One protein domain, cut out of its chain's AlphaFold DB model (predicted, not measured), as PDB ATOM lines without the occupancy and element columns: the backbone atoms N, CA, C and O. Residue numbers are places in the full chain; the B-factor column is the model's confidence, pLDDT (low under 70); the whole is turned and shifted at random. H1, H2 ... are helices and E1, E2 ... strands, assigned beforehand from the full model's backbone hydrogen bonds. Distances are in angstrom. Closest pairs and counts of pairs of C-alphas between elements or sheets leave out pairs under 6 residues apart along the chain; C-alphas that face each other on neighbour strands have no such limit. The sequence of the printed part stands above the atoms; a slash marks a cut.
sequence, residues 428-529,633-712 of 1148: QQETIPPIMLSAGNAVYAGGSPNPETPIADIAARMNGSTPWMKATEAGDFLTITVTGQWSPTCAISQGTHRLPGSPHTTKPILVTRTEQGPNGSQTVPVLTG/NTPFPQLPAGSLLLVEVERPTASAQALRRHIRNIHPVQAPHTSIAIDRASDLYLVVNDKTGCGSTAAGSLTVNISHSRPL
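AT A GLANCE: This is residues 428 to 529 and 633 to 712 of the 1148 residues of an uncharacterized protein of Myxococcus fulvus (strain ATCC BAA-855 / HW-1) (UniProt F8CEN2). Two strongly twisted sheets of four strands face each other as a sandwich, E1, E12, E3, E10 in one and E2, E11, E8, E9 in the other; beyond one end lie two smaller hairpins, E4 with E5 and E6 with E7, with the short helix H1 leading to them. The 182 printed residues hold twelve named strands and one named helix, in the order E1 E2 E3 H1 E4 to E12; the four sheets are antiparallel. The class is mostly strand, with 90 residues, under half, in named elements. The whole is compact, with a radius of gyration of the C-alphas of 18.1 A, and only just elongated, spanning 58 by 38 by 31 A.

IN THESE COORDINATES: E1 is residues 428 to 437, 26.0 A long, from C-alpha 428 at (-6.643, -32.290, 11.427). E2 is residues 469 to 472. E3, residues 477 to 486, 26.5 A, bends by 60 degrees at residue 483. H1 is residues 490 to 493 and E4 residues 496 to 499. E5, residues 502 to 510, 18.2 A, bends by 74 degrees at residue 505 and runs on into E6, residues 512 to 517, at 53 degrees. E7 is residues 520 to 525, E8 residues 644 to 650, E9 residues 663 to 668, E10 residues 673 to 677 and E11 residues 682 to 688. E12, residues 700 to 711, 35.8 A, ends with C-alpha 711 at (-6.891, -32.635, 17.549).

HOW THE PARTS SIT: In the first sheet, E1 and E12 are antiparallel at 165 degrees, with N 430 and O 708 2.8 A apart, within hydrogen-bond range. E12 and E3 stand at 173 degrees, with N 481 and O 705 at 2.8 A. E3 and the edge strand E10 have N 480 and O 674 at 2.8 A. In the second sheet, E2 and E11 have N 472 and O 682 at 2.9 A, E11 and E8 N 685 and O 647 at 2.9 A, and the hairpin E8 and E9 N 646 and O 667 at 2.9 A. The hairpin E4 and E5 has N 497 and O 507 at 2.8 A; the hairpin E6 and E7 has N 515 and O 522 at 2.8 A. The closest C-alphas of H1 and E5 are those of Ser 493 and Ile 509, 5.7 A apart. H1 is on neither four-stranded sheet; it is too short for an O i to N i+4 pair, and its one O i to N i+3 pair is not within range.

THE WHOLE: The C-alphas farthest apart, of His 504 and Leu 712, are 62.6 A apart. Residues 530 to 632 are not printed; C-alphas 529 and 633 are 20.1 A apart across the cut. The links E1 to E2, E8 to E9 and E11 to E12 are long. Mean pLDDT of the printed part is 74.3; 52 residues are under 70, among them 493 to 509, 513 to 519 and 693 to 699.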
ATOM      1  N   GLN A 428      -6.132 -32.868  12.663       77.31
ATOM      2  CA  GLN A 428      -6.643 -32.290  11.427       77.31
ATOM      3  C   GLN A 428      -6.062 -30.895  11.242       77.31
ATOM      4  O   GLN A 428      -6.319 -30.010  12.055       77.31
ATOM      5  N   GLN A 429      -5.346 -30.682  10.145       76.00
ATOM      6  CA  GLN A 429      -4.925 -29.354   9.724       76.00
ATOM      7  C   GLN A 429      -5.933 -28.806   8.705       76.00
ATOM      8  O   GLN A 429      -6.091 -29.339   7.607       76.00
ATOM      9  N   GLU A 430      -6.662 -27.765   9.087       80.75
ATOM     10  CA  GLU A 430      -7.520 -26.986   8.200       80.75
ATOM     11  C   GLU A 430      -6.719 -25.785   7.684       80.75
ATOM     12  O   GLU A 430      -6.450 -24.832   8.417       80.75
ATOM     13  N   THR A 431      -6.335 -25.812   6.408       69.00
ATOM     14  CA  THR A 431      -5.724 -24.647   5.760       69.00
ATOM     15  C   THR A 431      -6.819 -23.677   5.339       69.00
ATOM     16  O   THR A 431      -7.645 -23.986   4.478       69.00
ATOM     17  N   ILE A 432      -6.826 -22.488   5.937       81.50
ATOM     18  CA  ILE A 432      -7.749 -21.418   5.561       81.50
ATOM     19  C   ILE A 432      -7.245 -20.798   4.246       81.50
ATOM     20  O   ILE A 432      -6.042 -20.546   4.128       81.50
ATOM     21  N   PRO A 433      -8.122 -20.540   3.251       80.75
ATOM     22  CA  PRO A 433      -7.721 -19.889   2.008       80.75
ATOM     23  C   PRO A 433      -6.936 -18.593   2.270       80.75
ATOM     24  O   PRO A 433      -7.330 -17.848   3.172       80.75
ATOM     25  N   PRO A 434      -5.871 -18.300   1.494       82.31
ATOM     26  CA  PRO A 434      -5.044 -17.115   1.703       82.31
ATOM     27  C   PRO A 434      -5.882 -15.835   1.759       82.31
ATOM     28  O   PRO A 434      -6.670 -15.544   0.855       82.31
ATOM     29  N   ILE A 435      -5.703 -15.061   2.825       88.00
ATOM     30  CA  ILE A 435      -6.433 -13.818   3.069       88.00
ATOM     31  C   ILE A 435      -5.564 -12.665   2.579       88.00
ATOM     32  O   ILE A 435      -4.491 -12.412   3.123       88.00
ATOM     33  N   MET A 436      -6.028 -11.951   1.555       85.62
ATOM     34  CA  MET A 436      -5.365 -10.735   1.090       85.62
ATOM     35  C   MET A 436      -5.921  -9.519   1.831       85.62
ATOM     36  O   MET A 436      -7.103  -9.197   1.703       85.62
ATOM     37  N   LEU A 437      -5.065  -8.837   2.589       85.19
ATOM     38  CA  LEU A 437      -5.400  -7.621   3.328       85.19
ATOM     39  C   LEU A 437      -4.627  -6.431   2.775       85.19
ATOM     40  O   LEU A 437      -3.410  -6.455   2.644       85.19
ATOM     41  N   SER A 438      -5.343  -5.356   2.489       83.31
ATOM     42  CA  SER A 438      -4.801  -4.047   2.143       83.31
ATOM     43  C   SER A 438      -5.102  -3.045   3.258       83.31
ATOM     44  O   SER A 438      -5.960  -3.274   4.113       83.31
ATOM     45  N   ALA A 439      -4.445  -1.889   3.214       73.75
ATOM     46  CA  ALA A 439      -4.744  -0.782   4.119       73.75
ATOM     47  C   ALA A 439      -6.224  -0.347   4.080       73.75
ATOM     48  O   ALA A 439      -6.773   0.098   5.084       73.75
ATOM     49  N   GLY A 440      -6.900  -0.542   2.940       75.31
ATOM     50  CA  GLY A 440      -8.324  -0.239   2.778       75.31
ATOM     51  C   GLY A 440      -9.263  -1.136   3.593       75.31
ATOM     52  O   GLY A 440     -10.451  -0.844   3.680       75.31
ATOM     53  N   ASN A 441      -8.759  -2.211   4.207       84.12
ATOM     54  CA  ASN A 441      -9.550  -3.084   5.074       84.12
ATOM     55  C   ASN A 441      -9.703  -2.534   6.509       84.12
ATOM     56  O   ASN A 441     -10.429  -3.136   7.302       84.12
ATOM     57  N   ALA A 442      -9.066  -1.402   6.843       82.00
ATOM     58  CA  ALA A 442      -9.286  -0.680   8.095       82.00
ATOM     59  C   ALA A 442     -10.653   0.030   8.099       82.00
ATOM     60  O   ALA A 442     -10.958   0.843   7.222       82.00
ATOM     61  N   VAL A 443     -11.475  -0.248   9.115       82.25
ATOM     62  CA  VAL A 443     -12.860   0.259   9.215       82.25
ATOM     63  C   VAL A 443     -13.103   1.206  10.393       82.25
ATOM     64  O   VAL A 443     -14.189   1.765  10.520       82.25
ATOM     65  N   TYR A 444     -12.099   1.440  11.242       84.56
ATOM     66  CA  TYR A 444     -12.249   2.283  12.428       84.56
ATOM     67  C   TYR A 444     -12.311   3.778  12.081       84.56
ATOM     68  O   TYR A 444     -11.353   4.338  11.555       84.56
ATOM     69  N   ALA A 445     -13.409   4.457  12.424       76.38
ATOM     70  CA  ALA A 445     -13.632   5.876  12.106       76.38
ATOM     71  C   ALA A 445     -12.806   6.882  12.944       76.38
ATOM     72  O   ALA A 445     -12.743   8.061  12.591       76.38
ATOM     73  N   GLY A 446     -12.132   6.440  14.015       69.81
ATOM     74  CA  GLY A 446     -11.426   7.303  14.976       69.81
ATOM     75  C   GLY A 446     -12.252   7.624  16.235       69.81
ATOM     76  O   GLY A 446     -13.456   7.397  16.265       69.81
ATOM     77  N   GLY A 447     -11.600   8.156  17.282       65.06
ATOM     78  CA  GLY A 447     -12.209   8.477  18.589       65.06
ATOM     79  C   GLY A 447     -11.575   7.711  19.760       65.06
ATOM     80  O   GLY A 447     -10.670   6.903  19.549       65.06
ATOM     81  N   SER A 448     -12.022   7.965  20.997       57.50
ATOM     82  CA  SER A 448     -11.606   7.176  22.167       57.50
ATOM     83  C   SER A 448     -12.333   5.822  22.174       57.50
ATOM     84  O   SER A 448     -13.563   5.808  22.108       57.50
ATOM     85  N   PRO A 449     -11.619   4.685  22.254       61.72
ATOM     86  CA  PRO A 449     -12.238   3.364  22.152       61.72
ATOM     87  C   PRO A 449     -13.181   3.077  23.336       61.72
ATOM     88  O   PRO A 449     -12.762   3.136  24.491       61.72
ATOM     89  N   ASN A 450     -14.446   2.738  23.050       72.62
ATOM     90  CA  ASN A 450     -15.475   2.417  24.048       72.62
ATOM     91  C   ASN A 450     -15.506   0.891  24.335       72.62
ATOM     92  O   ASN A 450     -15.525   0.102  23.385       72.62
ATOM     93  N   PRO A 451     -15.529   0.439  25.609       73.19
ATOM     94  CA  PRO A 451     -15.690  -0.978  25.968       73.19
ATOM     95  C   PRO A 451     -16.940  -1.664  25.386       73.19
ATOM     96  O   PRO A 451     -16.942  -2.884  25.208       73.19
ATOM     97  N   GLU A 452     -17.973  -0.884  25.062       79.19
ATOM     98  CA  GLU A 452     -19.257  -1.345  24.520       79.19
ATOM     99  C   GLU A 452     -19.279  -1.485  22.987       79.19
ATOM    100  O   GLU A 452     -20.303  -1.850  22.419       79.19
ATOM    101  N   THR A 453     -18.179  -1.194  22.282       82.19
ATOM    102  CA  THR A 453     -18.128  -1.325  20.815       82.19
ATOM    103  C   THR A 453     -18.123  -2.803  20.388       82.19
ATOM    104  O   THR A 453     -17.282  -3.566  20.886       82.19
ATOM    105  N   PRO A 454     -18.993  -3.227  19.447       86.06
ATOM    106  CA  PRO A 454     -18.926  -4.558  18.848       86.06
ATOM    107  C   PRO A 454     -17.600  -4.791  18.111       86.06
ATOM    108  O   PRO A 454     -17.167  -3.967  17.310       86.06
ATOM    109  N   ILE A 455     -16.955  -5.939  18.334       85.69
ATOM    110  CA  ILE A 455     -15.672  -6.271  17.684       85.69
ATOM    111  C   ILE A 455     -15.816  -6.351  16.162       85.69
ATOM    112  O   ILE A 455     -14.928  -5.924  15.426       85.69
ATOM    113  N   ALA A 456     -16.967  -6.824  15.681       83.75
ATOM    114  CA  ALA A 456     -17.290  -6.874  14.260       83.75
ATOM    115  C   ALA A 456     -17.223  -5.495  13.570       83.75
ATOM    116  O   ALA A 456     -16.950  -5.429  12.371       83.75
ATOM    117  N   ASP A 457     -17.421  -4.399  14.312       83.75
ATOM    118  CA  ASP A 457     -17.397  -3.031  13.776       83.75
ATOM    119  C   ASP A 457     -15.976  -2.483  13.596       83.75
ATOM    120  O   ASP A 457     -15.778  -1.523  12.855       83.75
ATOM    121  N   ILE A 458     -14.980  -3.120  14.218       84.88
ATOM    122  CA  ILE A 458     -13.556  -2.779  14.080       84.88
ATOM    123  C   ILE A 458     -12.744  -3.859  13.346       84.88
ATOM    124  O   ILE A 458     -11.585  -3.626  13.008       84.88
ATOM    125  N   ALA A 459     -13.341  -5.023  13.073       87.31
ATOM    126  CA  ALA A 459     -12.721  -6.122  12.339       87.31
ATOM    127  C   ALA A 459     -12.576  -5.835  10.836       87.31
ATOM    128  O   ALA A 459     -13.443  -5.228  10.199       87.31
ATOM    129  N   ALA A 460     -11.482  -6.332  10.259       85.12
ATOM    130  CA  ALA A 460     -11.176  -6.243   8.841       85.12
ATOM    131  C   ALA A 460     -12.274  -6.918   8.005       85.12
ATOM    132  O   ALA A 460     -12.695  -8.047   8.281       85.12
ATOM    133  N   ARG A 461     -12.745  -6.220   6.966       81.31
ATOM    134  CA  ARG A 461     -13.826  -6.697   6.091       81.31
ATOM    135  C   ARG A 461     -13.262  -7.481   4.908       81.31
ATOM    136  O   ARG A 461     -12.450  -6.955   4.150       81.31
ATOM    137  N   MET A 462     -13.745  -8.706   4.728       73.56
ATOM    138  CA  MET A 462     -13.491  -9.572   3.575       73.56
ATOM    139  C   MET A 462     -14.552  -9.324   2.501       73.56
ATOM    140  O   MET A 462     -15.725  -9.121   2.826       73.56
ATOM    141  N   ASN A 463     -14.154  -9.329   1.224       65.19
ATOM    142  CA  ASN A 463     -15.048  -9.113   0.074       65.19
ATOM    143  C   ASN A 463     -15.973  -7.882   0.231       65.19
ATOM    144  O   ASN A 463     -17.132  -7.892  -0.178       65.19
ATOM    145  N   GLY A 464     -15.469  -6.826   0.880       62.84
ATOM    146  CA  GLY A 464     -16.129  -5.526   0.994       62.84
ATOM    147  C   GLY A 464     -17.305  -5.414   1.974       62.84
ATOM    148  O   GLY A 464     -17.876  -4.334   2.055       62.84
ATOM    149  N   SER A 465     -17.690  -6.458   2.725       65.75
ATOM    150  CA  SER A 465     -18.879  -6.352   3.603       65.75
ATOM    151  C   SER A 465     -18.871  -7.198   4.885       65.75
ATOM    152  O   SER A 465     -19.336  -6.724   5.927       65.75
ATOM    153  N   THR A 466     -18.304  -8.406   4.885       78.75
ATOM    154  CA  THR A 466     -18.337  -9.306   6.058       78.75
ATOM    155  C   THR A 466     -17.037  -9.251   6.862       78.75
ATOM    156  O   THR A 466     -15.973  -9.355   6.255       78.75
ATOM    157  N   PRO A 467     -17.068  -9.106   8.202       85.38
ATOM    158  CA  PRO A 467     -15.854  -9.156   9.013       85.38
ATOM    159  C   PRO A 467     -15.254 -10.567   8.971       85.38
ATOM    160  O   PRO A 467     -15.995 -11.550   9.016       85.38
ATOM    161  N   TRP A 468     -13.926 -10.681   8.876       87.81
ATOM    162  CA  TRP A 468     -13.276 -11.985   9.011       87.81
ATOM    163  C   TRP A 468     -13.426 -12.486  10.449       87.81
ATOM    164  O   TRP A 468     -13.052 -11.780  11.387       87.81
ATOM    165  N   MET A 469     -13.964 -13.694  10.607       87.69
ATOM    166  CA  MET A 469     -14.089 -14.364  11.895       87.69
ATOM    167  C   MET A 469     -13.817 -15.859  11.740       87.69
ATOM    168  O   MET A 469     -14.324 -16.487  10.805       87.69
ATOM    169  N   LYS A 470     -13.048 -16.432  12.669       88.88
ATOM    170  CA  LYS A 470     -12.840 -17.880  12.775       88.88
ATOM    171  C   LYS A 470     -13.163 -18.362  14.189       88.88
ATOM    172  O   LYS A 470     -12.544 -17.923  15.152       88.88
ATOM    173  N   ALA A 471     -14.105 -19.296  14.288       87.38
ATOM    174  CA  ALA A 471     -14.459 -19.966  15.534       87.38
ATOM    175  C   ALA A 471     -13.421 -21.047  15.890       87.38
ATOM    176  O   ALA A 471     -13.110 -21.915  15.062       87.38
ATOM    177  N   THR A 472     -12.914 -21.018  17.121       87.44
ATOM    178  CA  THR A 472     -11.914 -21.957  17.650       87.44
ATOM    179  C   THR A 472     -12.390 -22.636  18.932       87.44
ATOM    180  O   THR A 472     -13.236 -22.113  19.660       87.44
ATOM    181  N   GLU A 473     -11.878 -23.829  19.205       84.94
ATOM    182  CA  GLU A 473     -12.138 -24.574  20.438       84.94
ATOM    183  C   GLU A 473     -10.895 -24.612  21.333       84.94
ATOM    184  O   GLU A 473      -9.769 -24.415  20.876       84.94
ATOM    185  N   ALA A 474     -11.096 -24.872  22.627       75.50
ATOM    186  CA  ALA A 474      -9.988 -25.043  23.564       75.50
ATOM    187  C   ALA A 474      -9.089 -26.219  23.132       75.50
ATOM    188  O   ALA A 474      -9.574 -27.344  22.973       75.50
ATOM    189  N   GLY A 475      -7.789 -25.962  22.981       69.06
ATOM    190  CA  GLY A 475      -6.800 -26.919  22.478       69.06
ATOM    191  C   GLY A 475      -6.526 -26.835  20.971       69.06
ATOM    192  O   GLY A 475      -5.709 -27.612  20.478       69.06
ATOM    193  N   ASP A 476      -7.174 -25.918  20.247       82.25
ATOM    194  CA  ASP A 476      -6.835 -25.603  18.857       82.25
ATOM    195  C   ASP A 476      -5.515 -24.808  18.774       82.25
ATOM    196  O   ASP A 476      -5.202 -23.998  19.653       82.25
ATOM    197  N   PHE A 477      -4.768 -24.982  17.679       77.56
ATOM    198  CA  PHE A 477      -3.560 -24.207  17.376       77.56
ATOM    199  C   PHE A 477      -3.716 -23.463  16.056       77.56
ATOM    200  O   PHE A 477      -4.269 -24.002  15.095       77.56
ATOM    201  N   LEU A 478      -3.224 -22.227  16.005       82.38
ATOM    202  CA  LEU A 478      -3.191 -21.452  14.775       82.38
ATOM    203  C   LEU A 478      -1.785 -20.943  14.504       82.38
ATOM    204  O   LEU A 478      -1.204 -20.252  15.339       82.38
ATOM    205  N   THR A 479      -1.301 -21.224  13.301       82.06
ATOM    206  CA  THR A 479      -0.053 -20.681  12.767       82.06
ATOM    207  C   THR A 479      -0.397 -19.744  11.621       82.06
ATOM    208  O   THR A 479      -1.050 -20.126  10.649       82.06
ATOM    209  N   ILE A 480       0.027 -18.495  11.747       83.69
ATOM    210  CA  ILE A 480      -0.212 -17.426  10.788       83.69
ATOM    211  C   ILE A 480       1.103 -17.127  10.091       83.69
ATOM    212  O   ILE A 480       2.049 -16.666  10.722       83.69
ATOM    213  N   THR A 481       1.140 -17.346   8.784       83.75
ATOM    214  CA  THR A 481       2.275 -16.996   7.934       83.75
ATOM    215  C   THR A 481       1.911 -15.787   7.093       83.75
ATOM    216  O   THR A 481       0.944 -15.836   6.328       83.75
ATOM    217  N   VAL A 482       2.679 -14.706   7.216       83.50
ATOM    218  CA  VAL A 482       2.415 -13.455   6.494       83.50
ATOM    219  C   VAL A 482       3.519 -13.171   5.489       83.50
ATOM    220  O   VAL A 482       4.700 -13.170   5.826       83.50
ATOM    221  N   THR A 483       3.123 -12.887   4.250       81.50
ATOM    222  CA  THR A 483       4.017 -12.416   3.188       81.50
ATOM    223  C   THR A 483       3.465 -11.152   2.530       81.50
ATOM    224  O   THR A 483       2.286 -10.821   2.660       81.50
ATOM    225  N   GLY A 484       4.316 -10.431   1.801       78.50
ATOM    226  CA  GLY A 484       3.945  -9.168   1.162       78.50
ATOM    227  C   GLY A 484       4.115  -7.954   2.076       78.50
ATOM    228  O   GLY A 484       4.588  -8.058   3.205       78.50
ATOM    229  N   GLN A 485       3.777  -6.782   1.543       79.50
ATOM    230  CA  GLN A 485       3.912  -5.489   2.215       79.50
ATOM    231  C   GLN A 485       2.717  -4.611   1.854       79.50
ATOM    232  O   GLN A 485       2.149  -4.750   0.769       79.50
ATOM    233  N   TRP A 486       2.344  -3.694   2.739       83.19
ATOM    234  CA  TRP A 486       1.195  -2.800   2.569       83.19
ATOM    235  C   TRP A 486       1.451  -1.413   3.169       83.19
ATOM    236  O   TRP A 486       2.444  -1.223   3.863       83.19
ATOM    237  N   SER A 487       0.567  -0.439   2.931       79.44
ATOM    238  CA  SER A 487       0.728   0.926   3.464       79.44
ATOM    239  C   SER A 487      -0.507   1.481   4.198       79.44
ATOM    240  O   SER A 487      -1.269   2.264   3.632       79.44
ATOM    241  N   PRO A 488      -0.756   1.070   5.455       72.69
ATOM    242  CA  PRO A 488      -1.813   1.631   6.305       72.69
ATOM    243  C   PRO A 488      -1.345   2.888   7.047       72.69
ATOM    244  O   PRO A 488      -0.705   2.828   8.094       72.69
ATOM    245  N   THR A 489      -1.627   4.055   6.479       71.88
ATOM    246  CA  THR A 489      -0.992   5.311   6.900       71.88
ATOM    247  C   THR A 489      -1.953   6.324   7.512       71.88
ATOM    248  O   THR A 489      -1.567   7.468   7.774       71.88
ATOM    249  N   CYS A 490      -3.220   5.967   7.708       76.31
ATOM    250  CA  CYS A 490      -4.268   6.956   7.936       76.31
ATOM    251  C   CYS A 490      -4.191   7.597   9.328       76.31
ATOM    252  O   CYS A 490      -4.235   8.819   9.467       76.31
ATOM    253  N   ALA A 491      -4.002   6.784  10.362       75.31
ATOM    254  CA  ALA A 491      -3.855   7.236  11.738       75.31
ATOM    255  C   ALA A 491      -2.604   8.109  11.923       75.31
ATOM    256  O   ALA A 491      -2.658   9.132  12.607       75.31
ATOM    257  N   ILE A 492      -1.509   7.729  11.259       71.69
ATOM    258  CA  ILE A 492      -0.186   8.358  11.373       71.69
ATOM    259  C   ILE A 492      -0.124   9.682  10.597       71.69
ATOM    260  O   ILE A 492       0.379  10.678  11.112       71.69
ATOM    261  N   SER A 493      -0.672   9.722   9.380       68.69
ATOM    262  CA  SER A 493      -0.640  10.915   8.516       68.69
ATOM    263  C   SER A 493      -1.467  12.093   9.041       68.69
ATOM    264  O   SER A 493      -1.213  13.235   8.665       68.69
ATOM    265  N   GLN A 494      -2.442  11.837   9.918       68.81
ATOM    266  CA  GLN A 494      -3.306  12.864  10.509       68.81
ATOM    267  C   GLN A 494      -2.816  13.373  11.879       68.81
ATOM    268  O   GLN A 494      -3.430  14.280  12.440       68.81
ATOM    269  N   GLY A 495      -1.741  12.802  12.433       61.00
ATOM    270  CA  GLY A 495      -1.125  13.253  13.683       61.00
ATOM    271  C   GLY A 495      -0.057  14.326  13.456       61.00
ATOM    272  O   GLY A 495       0.660  14.299  12.459       61.00
ATOM    273  N   THR A 496       0.087  15.266  14.395       59.91
ATOM    274  CA  THR A 496       1.185  16.250  14.407       59.91
ATOM    275  C   THR A 496       2.079  16.023  15.621       59.91
ATOM    276  O   THR A 496       1.599  16.028  16.756       59.91
ATOM    277  N   HIS A 497       3.380  15.860  15.396       56.28
ATOM    278  CA  HIS A 497       4.367  15.537  16.426       56.28
ATOM    279  C   HIS A 497       5.355  16.694  16.591       56.28
ATOM    280  O   HIS A 497       5.718  17.348  15.615       56.28
ATOM    281  N   ARG A 498       5.765  16.993  17.828       51.59
ATOM    282  CA  ARG A 498       6.719  18.082  18.105       51.59
ATOM    283  C   ARG A 498       8.116  17.709  17.618       51.59
ATOM    284  O   ARG A 498       8.552  16.583  17.845       51.59
ATOM    285  N   LEU A 499       8.810  18.653  16.984       43.09
ATOM    286  CA  LEU A 499      10.201  18.466  16.571       43.09
ATOM    287  C   LEU A 499      11.141  18.507  17.792       43.09
ATOM    288  O   LEU A 499      10.980  19.386  18.649       43.09
ATOM    289  N   PRO A 500      12.139  17.607  17.877       39.44
ATOM    290  CA  PRO A 500      13.216  17.722  18.855       39.44
ATOM    291  C   PRO A 500      13.921  19.081  18.710       39.44
ATOM    292  O   PRO A 500      14.199  19.510  17.592       39.44
ATOM    293  N   GLY A 501      14.162  19.783  19.821       38.66
ATOM    294  CA  GLY A 501      14.814  21.103  19.814       38.66
ATOM    295  C   GLY A 501      13.931  22.285  19.382       38.66
ATOM    296  O   GLY A 501      14.423  23.400  19.255       38.66
ATOM    297  N   SER A 502      12.625  22.092  19.154       41.50
ATOM    298  CA  SER A 502      11.694  23.179  18.800       41.50
ATOM    299  C   SER A 502      10.323  22.977  19.467       41.50
ATOM    300  O   SER A 502       9.394  22.467  18.835       41.50
ATOM    301  N   PRO A 503      10.159  23.373  20.748       37.97
ATOM    302  CA  PRO A 503       9.011  23.008  21.592       37.97
ATOM    303  C   PRO A 503       7.637  23.463  21.072       37.97
ATOM    304  O   PRO A 503       6.617  22.897  21.477       37.97
ATOM    305  N   HIS A 504       7.603  24.437  20.160       46.31
ATOM    306  CA  HIS A 504       6.380  25.008  19.589       46.31
ATOM    307  C   HIS A 504       6.085  24.552  18.152       46.31
ATOM    308  O   HIS A 504       5.002  24.826  17.635       46.31
ATOM    309  N   THR A 505       6.997  23.814  17.514       47.75
ATOM    310  CA  THR A 505       6.848  23.402  16.114       47.75
ATOM    311  C   THR A 505       6.373  21.958  16.050       47.75
ATOM    312  O   THR A 505       7.089  21.036  16.443       47.75
ATOM    313  N   THR A 506       5.161  21.746  15.538       51.75
ATOM    314  CA  THR A 506       4.627  20.407  15.264       51.75
ATOM    315  C   THR A 506       4.632  20.126  13.763       51.75
ATOM    316  O   THR A 506       4.330  21.003  12.952       51.75
ATOM    317  N   LYS A 507       5.017  18.909  13.377       60.50
ATOM    318  CA  LYS A 507       5.052  18.445  11.988       60.50
ATOM    319  C   LYS A 507       4.358  17.088  11.861       60.50
ATOM    320  O   LYS A 507       4.443  16.281  12.789       60.50
ATOM    321  N   PRO A 508       3.661  16.829  10.744       64.56
ATOM    322  CA  PRO A 508       3.113  15.509  10.473       64.56
ATOM    323  C   PRO A 508       4.223  14.509  10.138       64.56
ATOM    324  O   PRO A 508       5.314  14.893   9.709       64.56
ATOM    325  N   ILE A 509       3.925  13.220  10.308       68.25
ATOM    326  CA  ILE A 509       4.790  12.139   9.832       68.25
ATOM    327  C   ILE A 509       4.472  11.886   8.360       68.25
ATOM    328  O   ILE A 509       3.347  11.544   7.993       68.25
ATOM    329  N   LEU A 510       5.476  12.063   7.509       73.00
ATOM    330  CA  LEU A 510       5.405  11.815   6.079       73.00
ATOM    331  C   LEU A 510       5.397  10.311   5.828       73.00
ATOM    332  O   LEU A 510       6.391   9.615   6.020       73.00
ATOM    333  N   VAL A 511       4.259   9.818   5.368       71.62
ATOM    334  CA  VAL A 511       4.008   8.401   5.070       71.62
ATOM    335  C   VAL A 511       4.254   8.041   3.598       71.62
ATOM    336  O   VAL A 511       3.976   6.933   3.145       71.62
ATOM    337  N   THR A 512       4.797   8.994   2.845       74.12
ATOM    338  CA  THR A 512       5.179   8.870   1.440       74.12
ATOM    339  C   THR A 512       6.631   9.294   1.256       74.12
ATOM    340  O   THR A 512       7.120  10.188   1.954       74.12
ATOM    341  N   ARG A 513       7.317   8.704   0.282       69.50
ATOM    342  CA  ARG A 513       8.668   9.072  -0.142       69.50
ATOM    343  C   ARG A 513       8.656   9.490  -1.608       69.50
ATOM    344  O   ARG A 513       7.832   9.026  -2.384       69.50
ATOM    345  N   THR A 514       9.574  10.373  -1.980       69.06
ATOM    346  CA  THR A 514       9.815  10.723  -3.380       69.06
ATOM    347  C   THR A 514      10.896   9.809  -3.944       69.06
ATOM    348  O   THR A 514      12.012   9.798  -3.431       69.06
ATOM    349  N   GLU A 515      10.571   9.057  -4.987       67.06
ATOM    350  CA  GLU A 515      11.497   8.189  -5.717       67.06
ATOM    351  C   GLU A 515      11.637   8.656  -7.168       67.06
ATOM    352  O   GLU A 515      10.752   9.313  -7.719       67.06
ATOM    353  N   GLN A 516      12.768   8.344  -7.799       58.88
ATOM    354  CA  GLN A 516      13.032   8.717  -9.186       58.88
ATOM    355  C   GLN A 516      12.482   7.626 -10.112       58.88
ATOM    356  O   GLN A 516      13.076   6.560 -10.261       58.88
ATOM    357  N   GLY A 517      11.314   7.877 -10.705       64.38
ATOM    358  CA  GLY A 517      10.682   6.965 -11.654       64.38
ATOM    359  C   GLY A 517      11.122   7.217 -13.104       64.38
ATOM    360  O   GLY A 517      11.763   8.231 -13.395       64.38
ATOM    361  N   PRO A 518      10.709   6.356 -14.055       56.84
ATOM    362  CA  PRO A 518      11.044   6.488 -15.481       56.84
ATOM    363  C   PRO A 518      10.637   7.832 -16.113       56.84
ATOM    364  O   PRO A 518      11.207   8.232 -17.122       56.84
ATOM    365  N   ASN A 519       9.669   8.536 -15.508       60.75
ATOM    366  CA  ASN A 519       9.103   9.800 -15.991       60.75
ATOM    367  C   ASN A 519       9.366  10.989 -15.036       60.75
ATOM    368  O   ASN A 519       8.647  11.985 -15.095       60.75
ATOM    369  N   GLY A 520      10.359  10.892 -14.141       70.94
ATOM    370  CA  GLY A 520      10.703  11.928 -13.153       70.94
ATOM    371  C   GLY A 520      10.364  11.545 -11.708       70.94
ATOM    372  O   GLY A 520      10.022  10.399 -11.424       70.94
ATOM    373  N   SER A 521      10.487  12.500 -10.779       63.72
ATOM    374  CA  SER A 521      10.205  12.286  -9.351       63.72
ATOM    375  C   SER A 521       8.737  11.919  -9.115       63.72
ATOM    376  O   SER A 521       7.839  12.695  -9.439       63.72
ATOM    377  N   GLN A 522       8.494  10.752  -8.527       70.62
ATOM    378  CA  GLN A 522       7.172  10.234  -8.181       70.62
ATOM    379  C   GLN A 522       7.058  10.067  -6.665       70.62
ATOM    380  O   GLN A 522       7.997   9.628  -6.007       70.62
ATOM    381  N   THR A 523       5.906  10.421  -6.096       68.62
ATOM    382  CA  THR A 523       5.613  10.197  -4.675       68.62
ATOM    383  C   THR A 523       4.984   8.820  -4.503       68.62
ATOM    384  O   THR A 523       3.875   8.580  -4.977       68.62
ATOM    385  N   VAL A 524       5.687   7.924  -3.819       73.25
ATOM    386  CA  VAL A 524       5.248   6.560  -3.527       73.25
ATOM    387  C   VAL A 524       4.984   6.385  -2.026       73.25
ATOM    388  O   VAL A 524       5.681   6.978  -1.198       73.25
ATOM    389  N   PRO A 525       3.957   5.617  -1.632       74.19
ATOM    390  CA  PRO A 525       3.691   5.318  -0.228       74.19
ATOM    391  C   PRO A 525       4.775   4.410   0.362       74.19
ATOM    392  O   PRO A 525       5.286   3.514  -0.311       74.19
ATOM    393  N   VAL A 526       5.111   4.619   1.634       75.31
ATOM    394  CA  VAL A 526       6.052   3.747   2.349       75.31
ATOM    395  C   VAL A 526       5.335   2.439   2.680       75.31
ATOM    396  O   VAL A 526       4.301   2.456   3.345       75.31
ATOM    397  N   LEU A 527       5.855   1.306   2.210       77.81
ATOM    398  CA  LEU A 527       5.293  -0.013   2.510       77.81
ATOM    399  C   LEU A 527       5.896  -0.581   3.801       77.81
ATOM    400  O   LEU A 527       7.071  -0.365   4.096       77.81
ATOM    401  N   THR A 528       5.109  -1.336   4.560       73.06
ATOM    402  CA  THR A 528       5.529  -2.049   5.770       73.06
ATOM    403  C   THR A 528       4.970  -3.473   5.842       73.06
ATOM    404  O   THR A 528       4.128  -3.852   5.027       73.06
ATOM    405  N   GLY A 529       5.491  -4.284   6.764       75.00
ATOM    406  CA  GLY A 529       4.978  -5.616   7.102       75.00
ATOM    407  C   GLY A 529       3.753  -5.570   8.035       75.00
ATOM    408  O   GLY A 529       3.188  -4.496   8.272       75.00
ATOM    409  N   ASN A 633      -5.445   7.601  17.776       70.00
ATOM    410  CA  ASN A 633      -6.620   7.548  16.913       70.00
ATOM    411  C   ASN A 633      -6.803   6.189  16.202       70.00
ATOM    412  O   ASN A 633      -7.574   6.118  15.245       70.00
ATOM    413  N   THR A 634      -6.131   5.128  16.652       72.69
ATOM    414  CA  THR A 634      -6.320   3.742  16.181       72.69
ATOM    415  C   THR A 634      -7.332   2.985  17.056       72.69
ATOM    416  O   THR A 634      -7.628   3.421  18.174       72.69
ATOM    417  N   PRO A 635      -7.886   1.839  16.603       73.50
ATOM    418  CA  PRO A 635      -8.785   1.033  17.435       73.50
ATOM    419  C   PRO A 635      -8.078   0.441  18.663       73.50
ATOM    420  O   PRO A 635      -8.728   0.171  19.675       73.50
ATOM    421  N   PHE A 636      -6.757   0.258  18.626       74.75
ATOM    422  CA  PHE A 636      -5.939  -0.118  19.777       74.75
ATOM    423  C   PHE A 636      -4.755   0.855  19.919       74.75
ATOM    424  O   PHE A 636      -3.659   0.556  19.447       74.75
ATOM    425  N   PRO A 637      -4.951   1.998  20.611       64.94
ATOM    426  CA  PRO A 637      -3.933   3.047  20.777       64.94
ATOM    427  C   PRO A 637      -2.640   2.588  21.450       64.94
ATOM    428  O   PRO A 637      -1.587   3.193  21.283       64.94
ATOM    429  N   GLN A 638      -2.739   1.519  22.238       56.66
ATOM    430  CA  GLN A 638      -1.629   0.916  22.972       56.66
ATOM    431  C   GLN A 638      -0.806  -0.056  22.110       56.66
ATOM    432  O   GLN A 638       0.207  -0.570  22.578       56.66
ATOM    433  N   LEU A 639      -1.235  -0.305  20.870       64.50
ATOM    434  CA  LEU A 639      -0.604  -1.199  19.906       64.50
ATOM    435  C   LEU A 639      -0.188  -0.419  18.645       64.50
ATOM    436  O   LEU A 639      -0.691   0.684  18.409       64.50
ATOM    437  N   PRO A 640       0.726  -0.962  17.827       67.56
ATOM    438  CA  PRO A 640       1.368  -0.211  16.749       67.56
ATOM    439  C   PRO A 640       0.370   0.171  15.659       67.56
ATOM    440  O   PRO A 640      -0.414  -0.659  15.198       67.56
ATOM    441  N   ALA A 641       0.377   1.429  15.246       75.62
ATOM    442  CA  ALA A 641      -0.433   1.935  14.155       75.62
ATOM    443  C   ALA A 641       0.023   1.323  12.824       75.62
ATOM    444  O   ALA A 641       1.219   1.200  12.541       75.62
ATOM    445  N   GLY A 642      -0.949   0.910  12.016       76.56
ATOM    446  CA  GLY A 642      -0.697   0.218  10.756       76.56
ATOM    447  C   GLY A 642      -0.273  -1.248  10.902       76.56
ATOM    448  O   GLY A 642       0.125  -1.862   9.914       76.56
ATOM    449  N   SER A 643      -0.352  -1.819  12.107       81.00
ATOM    450  CA  SER A 643      -0.121  -3.252  12.319       81.00
ATOM    451  C   SER A 643      -1.368  -4.095  12.046       81.00
ATOM    452  O   SER A 643      -2.505  -3.613  12.110       81.00
ATOM    453  N   LEU A 644      -1.153  -5.376  11.752       85.56
ATOM    454  CA  LEU A 644      -2.186  -6.396  11.713       85.56
ATOM    455  C   LEU A 644      -2.273  -7.077  13.082       85.56
ATOM    456  O   LEU A 644      -1.282  -7.582  13.607       85.56
ATOM    457  N   LEU A 645      -3.473  -7.107  13.651       84.81
ATOM    458  CA  LEU A 645      -3.752  -7.721  14.943       84.81
ATOM    459  C   LEU A 645      -4.709  -8.894  14.768       84.81
ATOM    460  O   LEU A 645      -5.687  -8.803  14.025       84.81
ATOM    461  N   LEU A 646      -4.463  -9.965  15.511       85.25
ATOM    462  CA  LEU A 646      -5.413 -11.046  15.708       85.25
ATOM    463  C   LEU A 646      -6.030 -10.901  17.101       85.25
ATOM    464  O   LEU A 646      -5.360 -11.056  18.120       85.25
ATOM    465  N   VAL A 647      -7.313 -10.567  17.149       83.69
ATOM    466  CA  VAL A 647      -8.056 -10.321  18.385       83.69
ATOM    467  C   VAL A 647      -8.837 -11.574  18.754       83.69
ATOM    468  O   VAL A 647      -9.691 -12.025  17.991       83.69
ATOM    469  N   GLU A 648      -8.553 -12.116  19.932       83.31
ATOM    470  CA  GLU A 648      -9.239 -13.270  20.500       83.31
ATOM    471  C   GLU A 648     -10.352 -12.806  21.440       83.31
ATOM    472  O   GLU A 648     -10.104 -12.114  22.433       83.31
ATOM    473  N   VAL A 649     -11.588 -13.192  21.133       84.31
ATOM    474  CA  VAL A 649     -12.782 -12.747  21.854       84.31
ATOM    475  C   VAL A 649     -13.542 -13.948  22.385       84.31
ATOM    476  O   VAL A 649     -13.681 -14.960  21.704       84.31
ATOM    477  N   GLU A 650     -14.062 -13.836  23.603       83.31
ATOM    478  CA  GLU A 650     -14.961 -14.846  24.153       83.31
ATOM    479  C   GLU A 650     -16.189 -15.034  23.253       83.31
ATOM    480  O   GLU A 650     -16.872 -14.059  22.920       83.31
ATOM    481  N   ARG A 651     -16.476 -16.290  22.874       81.50
ATOM    482  CA  ARG A 651     -17.640 -16.610  22.042       81.50
ATOM    483  C   ARG A 651     -18.921 -16.231  22.795       81.50
ATOM    484  O   ARG A 651     -19.184 -16.797  23.861       81.50
ATOM    485  N   PRO A 652     -19.734 -15.298  22.275       69.75
ATOM    486  CA  PRO A 652     -20.954 -14.893  22.950       69.75
ATOM    487  C   PRO A 652     -21.997 -16.021  22.923       69.75
ATOM    488  O   PRO A 652     -22.023 -16.855  22.016       69.75
ATOM    489  N   THR A 653     -22.902 -16.044  23.905       70.50
ATOM    490  CA  THR A 653     -24.098 -16.901  23.839       70.50
ATOM    491  C   THR A 653     -24.938 -16.517  22.616       70.50
ATOM    492  O   THR A 653     -24.872 -15.377  22.163       70.50
ATOM    493  N   ALA A 654     -25.737 -17.443  22.069       59.81
ATOM    494  CA  ALA A 654     -26.380 -17.324  20.747       59.81
ATOM    495  C   ALA A 654     -27.250 -16.061  20.499       59.81
ATOM    496  O   ALA A 654     -27.683 -15.836  19.372       59.81
ATOM    497  N   SER A 655     -27.506 -15.233  21.520       55.16
ATOM    498  CA  SER A 655     -28.243 -13.964  21.449       55.16
ATOM    499  C   SER A 655     -27.422 -12.705  21.791       55.16
ATOM    500  O   SER A 655     -27.986 -11.613  21.783       55.16
ATOM    501  N   ALA A 656     -26.129 -12.814  22.124       67.94
ATOM    502  CA  ALA A 656     -25.273 -11.692  22.527       67.94
ATOM    503  C   ALA A 656     -24.250 -11.312  21.436       67.94
ATOM    504  O   ALA A 656     -23.793 -12.154  20.669       67.94
ATOM    505  N   GLN A 657     -23.874 -10.032  21.365       75.38
ATOM    506  CA  GLN A 657     -22.813  -9.556  20.469       75.38
ATOM    507  C   GLN A 657     -21.436  -9.658  21.147       75.38
ATOM    508  O   GLN A 657     -21.301  -9.427  22.350       75.38
ATOM    509  N   ALA A 658     -20.400  -9.972  20.367       80.31
ATOM    510  CA  ALA A 658     -19.011  -9.936  20.813       80.31
ATOM    511  C   ALA A 658     -18.553  -8.471  20.954       80.31
ATOM    512  O   ALA A 658     -18.432  -7.757  19.957       80.31
ATOM    513  N   LEU A 659     -18.331  -8.013  22.189       83.25
ATOM    514  CA  LEU A 659     -17.959  -6.634  22.514       83.25
ATOM    515  C   LEU A 659     -16.486  -6.534  22.899       83.25
ATOM    516  O   LEU A 659     -15.866  -7.514  23.308       83.25
ATOM    517  N   ARG A 660     -15.942  -5.319  22.846       79.38
ATOM    518  CA  ARG A 660     -14.552  -5.029  23.211       79.38
ATOM    519  C   ARG A 660     -14.172  -5.458  24.629       79.38
ATOM    520  O   ARG A 660     -13.065  -5.944  24.832       79.38
ATOM    521  N   ARG A 661     -15.077  -5.344  25.602       76.62
ATOM    522  CA  ARG A 661     -14.841  -5.854  26.967       76.62
ATOM    523  C   ARG A 661     -14.692  -7.383  27.061       76.62
ATOM    524  O   ARG A 661     -14.212  -7.866  28.077       76.62
ATOM    525  N   HIS A 662     -15.115  -8.135  26.040       80.31
ATOM    526  CA  HIS A 662     -15.011  -9.599  25.983       80.31
ATOM    527  C   HIS A 662     -13.716 -10.075  25.294       80.31
ATOM    528  O   HIS A 662     -13.548 -11.274  25.062       80.31
ATOM    529  N   ILE A 663     -12.808  -9.157  24.928       76.00
ATOM    530  CA  ILE A 663     -11.482  -9.515  24.415       76.00
ATOM    531  C   ILE A 663     -10.735 -10.280  25.507       76.00
ATOM    532  O   ILE A 663     -10.524  -9.760  26.601       76.00
ATOM    533  N   ARG A 664     -10.305 -11.498  25.183       68.75
ATOM    534  CA  ARG A 664      -9.438 -12.300  26.046       68.75
ATOM    535  C   ARG A 664      -7.978 -11.935  25.839       68.75
ATOM    536  O   ARG A 664      -7.243 -11.777  26.808       68.75
ATOM    537  N   ASN A 665      -7.569 -11.805  24.579       70.69
ATOM    538  CA  ASN A 665      -6.193 -11.497  24.225       70.69
ATOM    539  C   ASN A 665      -6.102 -10.801  22.858       70.69
ATOM    540  O   ASN A 665      -7.001 -10.913  22.023       70.69
ATOM    541  N   ILE A 666      -5.012 -10.073  22.628       72.62
ATOM    542  CA  ILE A 666      -4.699  -9.445  21.345       72.62
ATOM    543  C   ILE A 666      -3.290  -9.868  20.965       72.62
ATOM    544  O   ILE A 666      -2.338  -9.560  21.676       72.62
ATOM    545  N   HIS A 667      -3.169 -10.539  19.829       74.62
ATOM    546  CA  HIS A 667      -1.911 -11.058  19.318       74.62
ATOM    547  C   HIS A 667      -1.448 -10.170  18.153       74.62
ATOM    548  O   HIS A 667      -2.088 -10.179  17.095       74.62
ATOM    549  N   PRO A 668      -0.383  -9.363  18.317       74.69
ATOM    550  CA  PRO A 668       0.231  -8.661  17.196       74.69
ATOM    551  C   PRO A 668       0.788  -9.677  16.200       74.69
ATOM    552  O   PRO A 668       1.529 -10.577  16.592       74.69
ATOM    553  N   VAL A 669       0.433  -9.546  14.924       78.25
ATOM    554  CA  VAL A 669       0.924 -10.457  13.889       78.25
ATOM    555  C   VAL A 669       2.313 -10.006  13.444       78.25
ATOM    556  O   VAL A 669       2.529  -8.851  13.085       78.25
ATOM    557  N   GLN A 670       3.254 -10.938  13.477       73.94
ATOM    558  CA  GLN A 670       4.649 -10.788  13.082       73.94
ATOM    559  C   GLN A 670       4.939 -11.650  11.849       73.94
ATOM    560  O   GLN A 670       4.451 -12.777  11.725       73.94
ATOM    561  N   ALA A 671       5.741 -11.114  10.932       70.12
ATOM    562  CA  ALA A 671       6.305 -11.843   9.811       70.12
ATOM    563  C   ALA A 671       7.667 -12.458  10.204       70.12
ATOM    564  O   ALA A 671       8.450 -11.831  10.918       70.12
ATOM    565  N   PRO A 672       8.008 -13.662   9.706       65.19
ATOM    566  CA  PRO A 672       7.227 -14.471   8.772       65.19
ATOM    567  C   PRO A 672       6.114 -15.304   9.430       65.19
ATOM    568  O   PRO A 672       5.160 -15.640   8.730       65.19
ATOM    569  N   HIS A 673       6.202 -15.609  10.734       73.31
ATOM    570  CA  HIS A 673       5.279 -16.517  11.429       73.31
ATOM    571  C   HIS A 673       4.819 -15.978  12.792       73.31
ATOM    572  O   HIS A 673       5.618 -15.481  13.580       73.31
ATOM    573  N   THR A 674       3.532 -16.145  13.100       73.00
ATOM    574  CA  THR A 674       2.943 -15.937  14.434       73.00
ATOM    575  C   THR A 674       2.116 -17.149  14.810       73.00
ATOM    576  O   THR A 674       1.267 -17.566  14.026       73.00
ATOM    577  N   SER A 675       2.307 -17.679  16.013       73.56
ATOM    578  CA  SER A 675       1.669 -18.930  16.418       73.56
ATOM    579  C   SER A 675       0.963 -18.768  17.754       73.56
ATOM    580  O   SER A 675       1.553 -18.287  18.720       73.56
ATOM    581  N   ILE A 676      -0.306 -19.168  17.813       75.75
ATOM    582  CA  ILE A 676      -1.151 -19.036  18.998       75.75
ATOM    583  C   ILE A 676      -1.797 -20.375  19.360       75.75
ATOM    584  O   ILE A 676      -2.168 -21.166  18.492       75.75
ATOM    585  N   ALA A 677      -1.949 -20.619  20.657       74.25
ATOM    586  CA  ALA A 677      -2.689 -21.750  21.196       74.25
ATOM    587  C   ALA A 677      -3.947 -21.225  21.886       74.25
ATOM    588  O   ALA A 677      -3.888 -20.238  22.623       74.25
ATOM    589  N   ILE A 678      -5.072 -21.879  21.618       80.12
ATOM    590  CA  ILE A 678      -6.388 -21.456  22.080       80.12
ATOM    591  C   ILE A 678      -6.683 -22.106  23.428       80.12
ATOM    592  O   ILE A 678      -6.882 -23.317  23.526       80.12
ATOM    593  N   ASP A 679      -6.724 -21.283  24.475       72.56
ATOM    594  CA  ASP A 679      -6.897 -21.761  25.849       72.56
ATOM    595  C   ASP A 679      -8.390 -22.009  26.187       72.56
ATOM    596  O   ASP A 679      -8.727 -22.839  27.031       72.56
ATOM    597  N   ARG A 680      -9.319 -21.332  25.497       76.75
ATOM    598  CA  ARG A 680     -10.778 -21.486  25.645       76.75
ATOM    599  C   ARG A 680     -11.485 -21.330  24.306       76.75
ATOM    600  O   ARG A 680     -10.953 -20.697  23.408       76.75
ATOM    601  N   ALA A 681     -12.710 -21.846  24.189       82.50
ATOM    602  CA  ALA A 681     -13.531 -21.591  23.009       82.50
ATOM    603  C   ALA A 681     -13.716 -20.075  22.797       82.50
ATOM    604  O   ALA A 681     -14.259 -19.373  23.659       82.50
ATOM    605  N   SER A 682     -13.251 -19.595  21.647       86.25
ATOM    606  CA  SER A 682     -13.145 -18.175  21.311       86.25
ATOM    607  C   SER A 682     -13.485 -17.961  19.832       86.25
ATOM    608  O   SER A 682     -13.483 -18.896  19.025       86.25
ATOM    609  N   ASP A 683     -13.788 -16.718  19.481       89.25
ATOM    610  CA  ASP A 683     -13.907 -16.264  18.101       89.25
ATOM    611  C   ASP A 683     -12.743 -15.310  17.807       89.25
ATOM    612  O   ASP A 683     -12.475 -14.368  18.560       89.25
ATOM    613  N   LEU A 684     -12.019 -15.577  16.720       89.19
ATOM    614  CA  LEU A 684     -10.853 -14.804  16.305       89.19
ATOM    615  C   LEU A 684     -11.222 -13.807  15.217       89.19
ATOM    616  O   LEU A 684     -11.854 -14.182  14.232       89.19
ATOM    617  N   TYR A 685     -10.750 -12.571  15.354       90.12
ATOM    618  CA  TYR A 685     -10.954 -11.497  14.386       90.12
ATOM    619  C   TYR A 685      -9.616 -10.919  13.931       90.12
ATOM    620  O   TYR A 685      -8.728 -10.683  14.746       90.12
ATOM    621  N   LEU A 686      -9.485 -10.629  12.638       90.25
ATOM    622  CA  LEU A 686      -8.364  -9.845  12.122       90.25
ATOM    623  C   LEU A 686      -8.740  -8.370  12.187       90.25
ATOM    624  O   LEU A 686      -9.808  -7.982  11.716       90.25
ATOM    625  N   VAL A 687      -7.873  -7.543  12.760       89.25
ATOM    626  CA  VAL A 687      -8.058  -6.094  12.862       89.25
ATOM    627  C   VAL A 687      -6.840  -5.401  12.274       89.25
ATOM    628  O   VAL A 687      -5.713  -5.632  12.702       89.25
ATOM    629  N   VAL A 688      -7.073  -4.508  11.313       89.38
ATOM    630  CA  VAL A 688      -6.054  -3.549  10.878       89.38
ATOM    631  C   VAL A 688      -6.038  -2.412  11.893       89.38
ATOM    632  O   VAL A 688      -7.034  -1.697  12.022       89.38
ATOM    633  N   ASN A 689      -4.943  -2.247  12.637       84.62
ATOM    634  CA  ASN A 689      -4.821  -1.213  13.666       84.62
ATOM    635  C   ASN A 689      -4.521   0.162  13.056       84.62
ATOM    636  O   ASN A 689      -3.488   0.773  13.315       84.62
ATOM    637  N   ASP A 690      -5.423   0.639  12.210       83.62
ATOM    638  CA  ASP A 690      -5.338   1.927  11.534       83.62
ATOM    639  C   ASP A 690      -6.720   2.597  11.509       83.62
ATOM    640  O   ASP A 690      -7.740   1.994  11.860       83.62
ATOM    641  N   LYS A 691      -6.753   3.869  11.124       82.31
ATOM    642  CA  LYS A 691      -7.982   4.640  10.931       82.31
ATOM    643  C   LYS A 691      -8.496   4.480   9.490       82.31
ATOM    644  O   LYS A 691      -7.725   4.270   8.562       82.31
ATOM    645  N   THR A 692      -9.801   4.606   9.278       80.25
ATOM    646  CA  THR A 692     -10.424   4.650   7.946       80.25
ATOM    647  C   THR A 692     -10.588   6.092   7.434       80.25
ATOM    648  O   THR A 692     -10.608   7.044   8.218       80.25
ATOM    649  N   GLY A 693     -10.742   6.272   6.117       69.00
ATOM    650  CA  GLY A 693     -11.148   7.556   5.519       69.00
ATOM    651  C   GLY A 693     -10.039   8.498   5.019       69.00
ATOM    652  O   GLY A 693     -10.318   9.676   4.811       69.00
ATOM    653  N   CYS A 694      -8.810   8.026   4.786       62.28
ATOM    654  CA  CYS A 694      -7.691   8.878   4.329       62.28
ATOM    655  C   CYS A 694      -7.489   9.001   2.802       62.28
ATOM    656  O   CYS A 694      -6.478   9.547   2.369       62.28
ATOM    657  N   GLY A 695      -8.436   8.555   1.970       59.34
ATOM    658  CA  GLY A 695      -8.282   8.594   0.507       59.34
ATOM    659  C   GLY A 695      -7.299   7.545  -0.042       59.34
ATOM    660  O   GLY A 695      -6.773   6.715   0.697       59.34
ATOM    661  N   SER A 696      -7.109   7.516  -1.366       53.50
ATOM    662  CA  SER A 696      -6.411   6.436  -2.083       53.50
ATOM    663  C   SER A 696      -4.882   6.488  -1.934       53.50
ATOM    664  O   SER A 696      -4.180   6.933  -2.839       53.50
ATOM    665  N   THR A 697      -4.362   5.980  -0.819       52.69
ATOM    666  CA  THR A 697      -2.938   5.615  -0.655       52.69
ATOM    667  C   THR A 697      -2.753   4.177  -0.157       52.69
ATOM    668  O   THR A 697      -1.700   3.829   0.365       52.69
ATOM    669  N   ALA A 698      -3.750   3.306  -0.343       56.59
ATOM    670  CA  ALA A 698      -3.571   1.871  -0.138       56.59
ATOM    671  C   ALA A 698      -2.734   1.290  -1.291       56.59
ATOM    672  O   ALA A 698      -3.267   0.970  -2.350       56.59
ATOM    673  N   ALA A 699      -1.421   1.179  -1.098       65.50
ATOM    674  CA  ALA A 699      -0.549   0.402  -1.973       65.50
ATOM    675  C   ALA A 699      -0.094  -0.879  -1.270       65.50
ATOM    676  O   ALA A 699       0.148  -0.884  -0.060       65.50
ATOM    677  N   GLY A 700       0.030  -1.951  -2.052       76.88
ATOM    678  CA  GLY A 700       0.409  -3.271  -1.560       76.88
ATOM    679  C   GLY A 700      -0.698  -3.994  -0.781       76.88
ATOM    680  O   GLY A 700      -1.744  -3.433  -0.444       76.88
ATOM    681  N   SER A 701      -0.459  -5.272  -0.509       83.56
ATOM    682  CA  SER A 701      -1.327  -6.131   0.293       83.56
ATOM    683  C   SER A 701      -0.499  -7.178   1.030       83.56
ATOM    684  O   SER A 701       0.431  -7.748   0.453       83.56
ATOM    685  N   LEU A 702      -0.878  -7.475   2.268       85.81
ATOM    686  CA  LEU A 702      -0.409  -8.639   3.005       85.81
ATOM    687  C   LEU A 702      -1.187  -9.873   2.550       85.81
ATOM    688  O   LEU A 702      -2.413  -9.840   2.459       85.81
ATOM    689  N   THR A 703      -0.475 -10.963   2.291       88.38
ATOM    690  CA  THR A 703      -1.058 -12.293   2.123       88.38
ATOM    691  C   THR A 703      -0.893 -13.040   3.435       88.38
ATOM    692  O   THR A 703       0.227 -13.325   3.858       88.38
ATOM    693  N   VAL A 704      -2.010 -13.327   4.093       87.25
ATOM    694  CA  VAL A 704      -2.070 -13.993   5.392       87.25
ATOM    695  C   VAL A 704      -2.553 -15.422   5.173       87.25
ATOM    696  O   VAL A 704      -3.706 -15.653   4.808       87.25
ATOM    697  N   ASN A 705      -1.664 -16.383   5.390       86.31
ATOM    698  CA  ASN A 705      -1.975 -17.806   5.359       86.31
ATOM    699  C   ASN A 705      -2.177 -18.288   6.789       86.31
ATOM    700  O   ASN A 705      -1.297 -18.095   7.624       86.31
ATOM    701  N   ILE A 706      -3.318 -18.910   7.074       86.50
ATOM    702  CA  ILE A 706      -3.635 -19.398   8.416       86.50
ATOM    703  C   ILE A 706      -3.794 -20.913   8.354       86.50
ATOM    704  O   ILE A 706      -4.687 -21.433   7.683       86.50
ATOM    705  N   SER A 707      -2.909 -21.603   9.061       82.88
ATOM    706  CA  SER A 707      -3.000 -23.025   9.373       82.88
ATOM    707  C   SER A 707      -3.756 -23.171  10.689       82.88
ATOM    708  O   SER A 707      -3.358 -22.572  11.687       82.88
ATOM    709  N   HIS A 708      -4.858 -23.919  10.690       86.38
ATOM    710  CA  HIS A 708      -5.629 -24.226  11.892       86.38
ATOM    711  C   HIS A 708      -5.539 -25.718  12.194       86.38
ATOM    712  O   HIS A 708      -6.166 -26.538  11.530       86.38
ATOM    713  N   SER A 709      -4.774 -26.065  13.220       80.44
ATOM    714  CA  SER A 709      -4.559 -27.443  13.648       80.44
ATOM    715  C   SER A 709      -5.515 -27.793  14.792       80.44
ATOM    716  O   SER A 709      -5.519 -27.138  15.837       80.44
ATOM    717  N   ARG A 710      -6.331 -28.836  14.601       78.88
ATOM    718  CA  ARG A 710      -7.298 -29.355  15.580       78.88
ATOM    719  C   ARG A 710      -7.030 -30.822  15.919       78.88
ATOM    720  O   ARG A 710      -6.878 -31.634  15.009       78.88
ATOM    721  N   PRO A 711      -7.038 -31.226  17.194       73.94
ATOM    722  CA  PRO A 711      -6.891 -32.635  17.549       73.94
ATOM    723  C   PRO A 711      -8.134 -33.465  17.153       73.94
ATOM    724  O   PRO A 711      -9.264 -33.098  17.474       73.94
ATOM    725  N   LEU A 712      -7.935 -34.604  16.476       70.00
ATOM    726  CA  LEU A 712      -8.991 -35.535  16.029       70.00
ATOM    727  C   LEU A 712      -9.227 -36.693  17.005       70.00
ATOM    728  O   LEU A 712     -10.364 -37.114  17.212       70.00
TER     729      LEU A 712